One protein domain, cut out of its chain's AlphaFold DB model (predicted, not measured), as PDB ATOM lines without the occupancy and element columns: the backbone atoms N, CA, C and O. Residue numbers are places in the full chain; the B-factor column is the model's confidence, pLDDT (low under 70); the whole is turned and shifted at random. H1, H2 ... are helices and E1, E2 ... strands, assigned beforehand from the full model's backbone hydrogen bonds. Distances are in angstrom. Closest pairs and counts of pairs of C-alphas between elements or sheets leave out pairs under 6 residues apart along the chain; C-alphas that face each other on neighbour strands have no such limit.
ATOM      1  N   GLN A 245     219.841 233.757 238.837       75.75
ATOM      2  CA  GLN A 245     220.180 235.177 238.809       75.75
ATOM      3  C   GLN A 245     219.383 235.904 237.705       75.75
ATOM      4  O   GLN A 245     218.974 235.259 236.730       75.75
ATOM      5  N   PRO A 246     219.165 237.227 237.828       83.69
ATOM      6  CA  PRO A 246     219.641 238.102 238.909       83.69
ATOM      7  C   PRO A 246     218.866 237.929 240.227       83.69
ATOM      8  O   PRO A 246     217.677 237.605 240.219       83.69
ATOM      9  N   LEU A 247     219.525 238.187 241.365       86.94
ATOM     10  CA  LEU A 247     218.829 238.419 242.633       86.94
ATOM     11  C   LEU A 247     217.908 239.636 242.474       86.94
ATOM     12  O   LEU A 247     218.357 240.727 242.130       86.94
ATOM     13  N   ARG A 248     216.618 239.454 242.755       91.94
ATOM     14  CA  ARG A 248     215.628 240.535 242.701       91.94
ATOM     15  C   ARG A 248     215.681 241.332 244.000       91.94
ATOM     16  O   ARG A 248     215.437 240.770 245.068       91.94
ATOM     17  N   VAL A 249     215.990 242.624 243.898       94.38
ATOM     18  CA  VAL A 249     216.030 243.561 245.029       94.38
ATOM     19  C   VAL A 249     215.014 244.672 244.791       94.38
ATOM     20  O   VAL A 249     215.022 245.316 243.745       94.38
ATOM     21  N   ILE A 250     214.145 244.903 245.768       95.88
ATOM     22  CA  ILE A 250     213.118 245.940 245.749       95.88
ATOM     23  C   ILE A 250     213.493 246.990 246.789       95.88
ATOM     24  O   ILE A 250     213.623 246.684 247.973       95.88
ATOM     25  N   VAL A 251     213.645 248.240 246.356       96.44
ATOM     26  CA  VAL A 251     213.819 249.382 247.262       96.44
ATOM     27  C   VAL A 251     212.449 249.996 247.521       96.44
ATOM     28  O   VAL A 251     211.923 250.747 246.699       96.44
ATOM     29  N   ASP A 252     211.863 249.676 248.670       95.62
ATOM     30  CA  ASP A 252     210.529 250.126 249.052       95.62
ATOM     31  C   ASP A 252     210.517 250.607 250.498       95.62
ATOM     32  O   ASP A 252     210.246 249.869 251.445       95.62
ATOM     33  N   SER A 253     210.805 251.898 250.668       95.19
ATOM     34  CA  SER A 253     210.979 252.507 251.987       95.19
ATOM     35  C   SER A 253     209.773 252.337 252.915       95.19
ATOM     36  O   SER A 253     209.960 252.345 254.127       95.19
ATOM     37  N   GLY A 254     208.566 252.189 252.357       94.88
ATOM     38  CA  GLY A 254     207.311 252.092 253.101       94.88
ATOM     39  C   GLY A 254     206.566 250.767 252.949       94.88
ATOM     40  O   GLY A 254     205.391 250.742 253.296       94.88
ATOM     41  N   LEU A 255     207.199 249.717 252.410       95.50
ATOM     42  CA  LEU A 255     206.612 248.371 252.283       95.50
ATOM     43  C   LEU A 255     205.228 248.343 251.601       95.50
ATOM     44  O   LEU A 255     204.295 247.685 252.050       95.50
ATOM     45  N   ARG A 256     205.095 249.076 250.494       94.44
ATOM     46  CA  ARG A 256     203.894 249.138 249.645       94.44
ATOM     47  C   ARG A 256     203.811 248.000 248.625       94.44
ATOM     48  O   ARG A 256     202.813 247.903 247.915       94.44
ATOM     49  N   THR A 257     204.861 247.195 248.502       95.38
ATOM     50  CA  THR A 257     204.928 246.042 247.601       95.38
ATOM     51  C   THR A 257     203.783 245.072 247.917       95.38
ATOM     52  O   THR A 257     203.703 244.594 249.050       95.38
ATOM     53  N   PRO A 258     202.886 244.773 246.956       96.94
ATOM     54  CA  PRO A 258     201.790 243.836 247.179       96.94
ATOM     55  C   PRO A 258     202.291 242.427 247.516       96.94
ATOM     56  O   PRO A 258     203.281 241.965 246.950       96.94
ATOM     57  N   LEU A 259     201.575 241.726 248.401       96.62
ATOM     58  CA  LEU A 259     201.921 240.359 248.823       96.62
ATOM     59  C   LEU A 259     201.802 239.331 247.683       96.62
ATOM     60  O   LEU A 259     202.391 238.260 247.752       96.62
ATOM     61  N   ASP A 260     201.044 239.647 246.636       96.31
ATOM     62  CA  ASP A 260     200.832 238.823 245.445       96.31
ATOM     63  C   ASP A 260     201.647 239.304 244.229       96.31
ATOM     64  O   ASP A 260     201.435 238.846 243.104       96.31
ATOM     65  N   ALA A 261     202.593 240.229 244.429       95.44
ATOM     66  CA  ALA A 261     203.387 240.776 243.340       95.44
ATOM     67  C   ALA A 261     204.245 239.689 242.667       95.44
ATOM     68  O   ALA A 261     205.048 239.018 243.311       95.44
ATOM     69  N   ALA A 262     204.161 239.584 241.336       94.31
ATOM     70  CA  ALA A 262     204.889 238.581 240.541       94.31
ATOM     71  C   ALA A 262     206.428 238.657 240.660       94.31
ATOM     72  O   ALA A 262     207.144 237.728 240.282       94.31
ATOM     73  N   ILE A 263     206.951 239.778 241.166       90.62
ATOM     74  CA  ILE A 263     208.377 239.964 241.442       90.62
ATOM     75  C   ILE A 263     208.854 239.167 242.670       90.62
ATOM     76  O   ILE A 263     210.053 238.941 242.801       90.62
ATOM     77  N   LEU A 264     207.955 238.704 243.543       92.75
ATOM     78  CA  LEU A 264     208.302 237.838 244.670       92.75
ATOM     79  C   LEU A 264     208.621 236.402 244.194       92.75
ATOM     80  O   LEU A 264     208.169 235.981 243.123       92.75
ATOM     81  N   PRO A 265     209.453 235.629 244.919       92.88
ATOM     82  CA  PRO A 265     210.278 236.025 246.070       92.88
ATOM     83  C   PRO A 265     211.390 237.032 245.717       92.88
ATOM     84  O   PRO A 265     212.018 236.923 244.658       92.88
ATOM     85  N   ALA A 266     211.652 237.995 246.603       94.06
ATOM     86  CA  ALA A 266     212.666 239.038 246.416       94.06
ATOM     87  C   ALA A 266     213.223 239.549 247.756       94.06
ATOM     88  O   ALA A 266     212.583 239.418 248.797       94.06
ATOM     89  N   LEU A 267     214.392 240.184 247.714       95.50
ATOM     90  CA  LEU A 267     214.907 240.981 248.825       95.50
ATOM     91  C   LEU A 267     214.199 242.341 248.828       95.50
ATOM     92  O   LEU A 267     214.224 243.031 247.812       95.50
ATOM     93  N   ILE A 268     213.597 242.754 249.939       97.88
ATOM     94  CA  ILE A 268     212.948 244.063 250.080       97.88
ATOM     95  C   ILE A 268     213.731 244.898 251.086       97.88
ATOM     96  O   ILE A 268     213.734 244.599 252.278       97.88
ATOM     97  N   ALA A 269     214.372 245.962 250.613       97.88
ATOM     98  CA  ALA A 269     215.008 246.960 251.458       97.88
ATOM     99  C   ALA A 269     214.007 248.069 251.798       97.88
ATOM    100  O   ALA A 269     213.441 248.702 250.900       97.88
ATOM    101  N   CYS A 270     213.806 248.329 253.087       97.81
ATOM    102  CA  CYS A 270     212.888 249.344 253.589       97.81
ATOM    103  C   CYS A 270     213.544 250.244 254.641       97.81
ATOM    104  O   CYS A 270     214.620 249.957 255.160       97.81
ATOM    105  N   HIS A 271     212.898 251.375 254.934       97.06
ATOM    106  CA  HIS A 271     213.352 252.264 256.003       97.06
ATOM    107  C   HIS A 271     213.008 251.679 257.377       97.06
ATOM    108  O   HIS A 271     213.809 251.745 258.301       97.06
ATOM    109  N   HIS A 272     211.805 251.114 257.494       95.69
ATOM    110  CA  HIS A 272     211.303 250.470 258.698       95.69
ATOM    111  C   HIS A 272     210.250 249.421 258.325       95.69
ATOM    112  O   HIS A 272     209.484 249.633 257.381       95.69
ATOM    113  N   ALA A 273     210.192 248.325 259.079       93.62
ATOM    114  CA  ALA A 273     209.179 247.289 258.947       93.62
ATOM    115  C   ALA A 273     208.500 247.039 260.293       93.62
ATOM    116  O   ALA A 273     209.118 246.517 261.220       93.62
ATOM    117  N   ASP A 274     207.213 247.367 260.401       94.12
ATOM    118  CA  ASP A 274     206.453 246.915 261.559       94.12
ATOM    119  C   ASP A 274     206.334 245.373 261.547       94.12
ATOM    120  O   ASP A 274     206.341 244.755 260.472       94.12
ATOM    121  N   PRO A 275     206.216 244.721 262.720       95.62
ATOM    122  CA  PRO A 275     206.255 243.263 262.803       95.62
ATOM    123  C   PRO A 275     205.178 242.547 261.981       95.62
ATOM    124  O   PRO A 275     205.438 241.467 261.455       95.62
ATOM    125  N   ALA A 276     203.976 243.120 261.859       96.19
ATOM    126  CA  ALA A 276     202.878 242.476 261.144       96.19
ATOM    127  C   ALA A 276     203.128 242.492 259.630       96.19
ATOM    128  O   ALA A 276     203.007 241.455 258.974       96.19
ATOM    129  N   THR A 277     203.542 243.642 259.090       95.31
ATOM    130  CA  THR A 277     203.883 243.781 257.668       95.31
ATOM    131  C   THR A 277     205.086 242.916 257.292       95.31
ATOM    132  O   THR A 277     205.055 242.242 256.263       95.31
ATOM    133  N   ARG A 278     206.123 242.876 258.144       96.88
ATOM    134  CA  ARG A 278     207.294 242.007 257.950       96.88
ATOM    135  C   ARG A 278     206.885 240.545 257.794       96.88
ATOM    136  O   ARG A 278     207.236 239.926 256.796       96.88
ATOM    137  N   VAL A 279     206.107 240.022 258.742       97.50
ATOM    138  CA  VAL A 279     205.663 238.621 258.719       97.50
ATOM    139  C   VAL A 279     204.842 238.320 257.467       97.50
ATOM    140  O   VAL A 279     205.050 237.285 256.840       97.50
ATOM    141  N   ALA A 280     203.936 239.219 257.071       97.12
ATOM    142  CA  ALA A 280     203.117 239.020 255.877       97.12
ATOM    143  C   ALA A 280     203.963 238.950 254.591       97.12
ATOM    144  O   ALA A 280     203.737 238.081 253.749       97.12
ATOM    145  N   LEU A 281     204.962 239.826 254.452       97.56
ATOM    146  CA  LEU A 281     205.880 239.823 253.309       97.56
ATOM    147  C   LEU A 281     206.794 238.593 253.305       97.56
ATOM    148  O   LEU A 281     206.987 237.978 252.258       97.56
ATOM    149  N   GLU A 282     207.320 238.198 254.464       97.06
ATOM    150  CA  GLU A 282     208.157 237.002 254.598       97.06
ATOM    151  C   GLU A 282     207.373 235.721 254.263       97.06
ATOM    152  O   GLU A 282     207.887 234.838 253.578       97.06
ATOM    153  N   GLN A 283     206.086 235.652 254.626       96.88
ATOM    154  CA  GLN A 283     205.184 234.569 254.208       96.88
ATOM    155  C   GLN A 283     204.920 234.555 252.697       96.88
ATOM    156  O   GLN A 283     204.735 233.485 252.120       96.88
ATOM    157  N   ALA A 284     204.940 235.721 252.048       96.38
ATOM    158  CA  ALA A 284     204.876 235.848 250.595       96.38
ATOM    159  C   ALA A 284     206.228 235.567 249.896       96.38
ATOM    160  O   ALA A 284     206.343 235.694 248.676       96.38
ATOM    161  N   GLY A 285     207.255 235.161 250.650       94.69
ATOM    162  CA  GLY A 285     208.572 234.794 250.132       94.69
ATOM    163  C   GLY A 285     209.554 235.960 250.010       94.69
ATOM    164  O   GLY A 285     210.568 235.823 249.325       94.69
ATOM    165  N   ALA A 286     209.276 237.108 250.631       96.75
ATOM    166  CA  ALA A 286     210.240 238.199 250.706       96.75
ATOM    167  C   ALA A 286     211.297 237.958 251.797       96.75
ATOM    168  O   ALA A 286     211.006 237.412 252.855       96.75
ATOM    169  N   GLU A 287     212.511 238.453 251.582       95.81
ATOM    170  CA  GLU A 287     213.470 238.693 252.661       95.81
ATOM    171  C   GLU A 287     213.470 240.198 252.960       95.81
ATOM    172  O   GLU A 287     213.797 240.991 252.078       95.81
ATOM    173  N   VAL A 288     213.081 240.621 254.167       97.38
ATOM    174  CA  VAL A 288     212.927 242.053 254.490       97.38
ATOM    175  C   VAL A 288     214.151 242.589 255.239       97.38
ATOM    176  O   VAL A 288     214.469 242.140 256.342       97.38
ATOM    177  N   LEU A 289     214.808 243.605 254.675       97.00
ATOM    178  CA  LEU A 289     215.951 244.307 255.262       97.00
ATOM    179  C   LEU A 289     215.573 245.729 255.671       97.00
ATOM    180  O   LEU A 289     215.173 246.537 254.836       97.00
ATOM    181  N   GLU A 290     215.771 246.056 256.945       97.38
ATOM    182  CA  GLU A 290     215.623 247.425 257.445       97.38
ATOM    183  C   GLU A 290     216.966 248.153 257.374       97.38
ATOM    184  O   GLU A 290     217.922 247.791 258.057       97.38
ATOM    185  N   LEU A 291     217.028 249.175 256.523       97.50
ATOM    186  CA  LEU A 291     218.211 249.991 256.258       97.50
ATOM    187  C   LEU A 291     217.802 251.473 256.327       97.50
ATOM    188  O   LEU A 291     217.570 252.100 255.288       97.50
ATOM    189  N   PRO A 292     217.628 252.033 257.538       95.94
ATOM    190  CA  PRO A 292     217.085 253.374 257.713       95.94
ATOM    191  C   PRO A 292     218.074 254.450 257.247       95.94
ATOM    192  O   PRO A 292     219.110 254.664 257.866       95.94
ATOM    193  N   GLY A 293     217.721 255.159 256.175       93.56
ATOM    194  CA  GLY A 293     218.400 256.371 255.716       93.56
ATOM    195  C   GLY A 293     217.689 257.659 256.150       93.56
ATOM    196  O   GLY A 293     216.782 257.659 256.988       93.56
ATOM    197  N   THR A 294     218.081 258.777 255.542       90.38
ATOM    198  CA  THR A 294     217.462 260.095 255.756       90.38
ATOM    199  C   THR A 294     216.072 260.191 255.113       90.38
ATOM    200  O   THR A 294     215.718 259.408 254.233       90.38
ATOM    201  N   ASP A 295     215.243 261.136 255.570       89.88
ATOM    202  CA  ASP A 295     213.919 261.446 254.996       89.88
ATOM    203  C   ASP A 295     212.977 260.243 254.816       89.88
ATOM    204  O   ASP A 295     212.210 260.165 253.853       89.88
ATOM    205  N   ARG A 296     213.024 259.287 255.756       93.00
ATOM    206  CA  ARG A 296     212.250 258.032 255.714       93.00
ATOM    207  C   ARG A 296     212.542 257.178 254.475       93.00
ATOM    208  O   ARG A 296     211.674 256.432 254.022       93.00
ATOM    209  N   ARG A 297     213.744 257.301 253.910       93.94
ATOM    210  CA  ARG A 297     214.219 256.510 252.771       93.94
ATOM    211  C   ARG A 297     215.134 255.381 253.227       93.94
ATOM    212  O   ARG A 297     215.520 255.296 254.394       93.94
ATOM    213  N   VAL A 298     215.444 254.500 252.285       97.06
ATOM    214  CA  VAL A 298     216.467 253.462 252.444       97.06
ATOM    215  C   VAL A 298     217.847 254.105 252.333       97.06
ATOM    216  O   VAL A 298     218.063 254.941 251.455       97.06
ATOM    217  N   ASP A 299     218.776 253.704 253.195       97.38
ATOM    218  CA  ASP A 299     220.198 254.018 253.051       97.38
ATOM    219  C   ASP A 299     220.785 253.204 251.881       97.38
ATOM    220  O   ASP A 299     221.050 252.004 251.997       97.38
ATOM    221  N   LEU A 300     220.920 253.847 250.716       96.56
ATOM    222  CA  LEU A 300     221.423 253.206 249.498       96.56
ATOM    223  C   LEU A 300     222.900 252.780 249.622       96.56
ATOM    224  O   LEU A 300     223.183 251.633 249.275       96.56
ATOM    225  N   PRO A 301     223.835 253.606 250.141       96.44
ATOM    226  CA  PRO A 301     225.197 253.152 250.436       96.44
ATOM    227  C   PRO A 301     225.255 251.899 251.323       96.44
ATOM    228  O   PRO A 301     226.001 250.960 251.024       96.44
ATOM    229  N   ALA A 302     224.451 251.849 252.390       96.62
ATOM    230  CA  ALA A 302     224.391 250.683 253.270       96.62
ATOM    231  C   ALA A 302     223.829 249.452 252.546       96.62
ATOM    232  O   ALA A 302     224.370 248.354 252.696       96.62
ATOM    233  N   LEU A 303     222.797 249.628 251.712       96.94
ATOM    234  CA  LEU A 303     222.255 248.554 250.879       96.94
ATOM    235  C   LEU A 303     223.315 247.989 249.929       96.94
ATOM    236  O   LEU A 303     223.512 246.778 249.902       96.94
ATOM    237  N   LEU A 304     224.028 248.841 249.187       95.25
ATOM    238  CA  LEU A 304     225.073 248.391 248.260       95.25
ATOM    239  C   LEU A 304     226.219 247.680 248.990       95.25
ATOM    240  O   LEU A 304     226.714 246.664 248.510       95.25
ATOM    241  N   THR A 305     226.587 248.155 250.182       93.81
ATOM    242  CA  THR A 305     227.584 247.495 251.039       93.81
ATOM    243  C   THR A 305     227.120 246.109 251.492       93.81
ATOM    244  O   THR A 305     227.891 245.154 251.496       93.81
ATOM    245  N   LEU A 306     225.849 245.962 251.857       94.12
ATOM    246  CA  LEU A 306     225.294 244.670 252.251       94.12
ATOM    247  C   LEU A 306     225.218 243.708 251.058       94.12
ATOM    248  O   LEU A 306     225.533 242.526 251.195       94.12
ATOM    249  N   LEU A 307     224.831 244.197 249.878       92.44
ATOM    250  CA  LEU A 307     224.801 243.394 248.654       92.44
ATOM    251  C   LEU A 307     226.213 242.933 248.256       92.44
ATOM    252  O   LEU A 307     226.390 241.761 247.921       92.44
ATOM    253  N   SER A 308     227.229 243.792 248.384       87.94
ATOM    254  CA  SER A 308     228.620 243.404 248.117       87.94
ATOM    255  C   SER A 308     229.133 242.356 249.110       87.94
ATOM    256  O   SER A 308     229.783 241.394 248.708       87.94
ATOM    257  N   GLN A 309     228.750 242.443 250.389       84.62
ATOM    258  CA  GLN A 309     229.034 241.403 251.392       84.62
ATOM    259  C   GLN A 309     228.371 240.056 251.064       84.62
ATOM    260  O   GLN A 309     228.863 239.010 251.487       84.62
ATOM    261  N   ARG A 310     227.282 240.061 250.284       83.12
ATOM    262  CA  ARG A 310     226.644 238.852 249.735       83.12
ATOM    263  C   ARG A 310     227.286 238.367 248.429       83.12
ATOM    264  O   ARG A 310     226.762 237.449 247.808       83.12
ATOM    265  N   GLY A 311     228.405 238.962 248.012       77.69
ATOM    266  CA  GLY A 311     229.130 238.599 246.793       77.69
ATOM    267  C   GLY A 311     228.494 239.129 245.507       77.69
ATOM    268  O   GLY A 311     228.812 238.636 244.425       77.69
ATOM    269  N   ILE A 312     227.586 240.105 245.601       85.19
ATOM    270  CA  ILE A 312     226.977 240.732 244.428       85.19
ATOM    271  C   ILE A 312     227.923 241.814 243.915       85.19
ATOM    272  O   ILE A 312     228.175 242.803 244.600       85.19
ATOM    273  N   ASN A 313     228.435 241.605 242.703       81.31
ATOM    274  CA  ASN A 313     229.453 242.466 242.093       81.31
ATOM    275  C   ASN A 313     228.884 243.437 241.049       81.31
ATOM    276  O   ASN A 313     229.523 244.434 240.733       81.31
ATOM    277  N   GLU A 314     227.701 243.150 240.500       87.25
ATOM    278  CA  GLU A 314     227.035 243.984 239.497       87.25
ATOM    279  C   GLU A 314     225.534 244.034 239.795       87.25
ATOM    280  O   GLU A 314     224.926 243.033 240.182       87.25
ATOM    281  N   LEU A 315     224.940 245.215 239.624       90.81
ATOM    282  CA  LEU A 315     223.522 245.474 239.837       90.81
ATOM    283  C   LEU A 315     222.980 246.239 238.636       90.81
ATOM    284  O   LEU A 315     223.524 247.273 238.255       90.81
ATOM    285  N   HIS A 316     221.881 245.756 238.061       91.75
ATOM    286  CA  HIS A 316     221.120 246.516 237.073       91.75
ATOM    287  C   HIS A 316     219.918 247.130 237.775       91.75
ATOM    288  O   HIS A 316     219.070 246.416 238.311       91.75
TER     289      HIS A 316
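This is residues 245 to 316 of the 387 residues of the protein "RibD_C domain-containing protein" of Rhodobacterales bacterium 17-64-5 (UniProt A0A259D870). What shape do these coordinates draw? A small parallel sheet of three short strands, E1, E2 and E3, makes the middle, and one helix covers each face, H1 on one and H2 on the opposite one; a long link, residues 252 to 266, loops out on the side of H1. What is it made of? The printed part has 72 residues with the named elements E1, E2, H1, E3 and H2 in that order along the chain, two helices and three strands, and the sheet's order is E1, E2, E3. The class is mixed, helices and strands, though under half of the residues are in named elements. How large and how tight is it? It is compact, with a radius of gyration of the C-alphas of 11.8 A, and flat, spanning 31 by 30 by 16 A.

How do the strands pair? E2, residues 267 to 270, is the inner strand between the edge strands E1, residues 249 to 251, and E3, residues 287 to 290. E1 and E2 are parallel at 14 degrees, with N 250 and O 267 within hydrogen-bond range at 2.8 A. E2 and E3 are parallel at 24 degrees, with N 268 and O 287 at 2.8 A and N 270 and O 289 at 2.9 A. Where is the first helix? H1, residues 275 to 283, is on the sheet at a height of 8.5 A, over E3 and along the strands at 20 degrees to E3 on the local plane; the C-alphas of Arg 278 and Val 288 are their closest, 6.6 A apart. E2, H1 and E3 form a strand-helix-strand unit, two parallel neighbour strands with a helix between, and its crossover is right-handed. And the second? H2, residues 300 to 309, is on the opposite face at a height of 9.7 A, only just over E2, on which 3 of its 10 C-alphas fall, and only just along the strands, at 28 degrees to E2 on the local plane. The closest C-alphas of E2 and H2 are those of Ala 269 and Leu 303, 7.4 A apart. Are the helix backbones well formed? In H1 and H2 every O i to N i+4 pair is within hydrogen-bond range.

Where do the strands lie? E1 begins at C-alpha 249 (216.030, 243.561, 245.029) and is 6.6 A long; E2 measures 9.8 A and E3 10.2 A. Where are the helices? H1 measures 12.3 A from C-alpha 275 to C-alpha 283, and H2 14.2 A, ending at C-alpha 309 (229.034, 241.403, 251.392).

How far does it reach? The C-alphas of Ala 276 and Asn 313, the two farthest apart, are 32.7 A from each other. Is it unbroken? The printed part has no cut; the link from E1 to E2 is long, with 15 residues. Is confidence low anywhere? The mean pLDDT of the printed part is 93.6, and no printed residue is under 70.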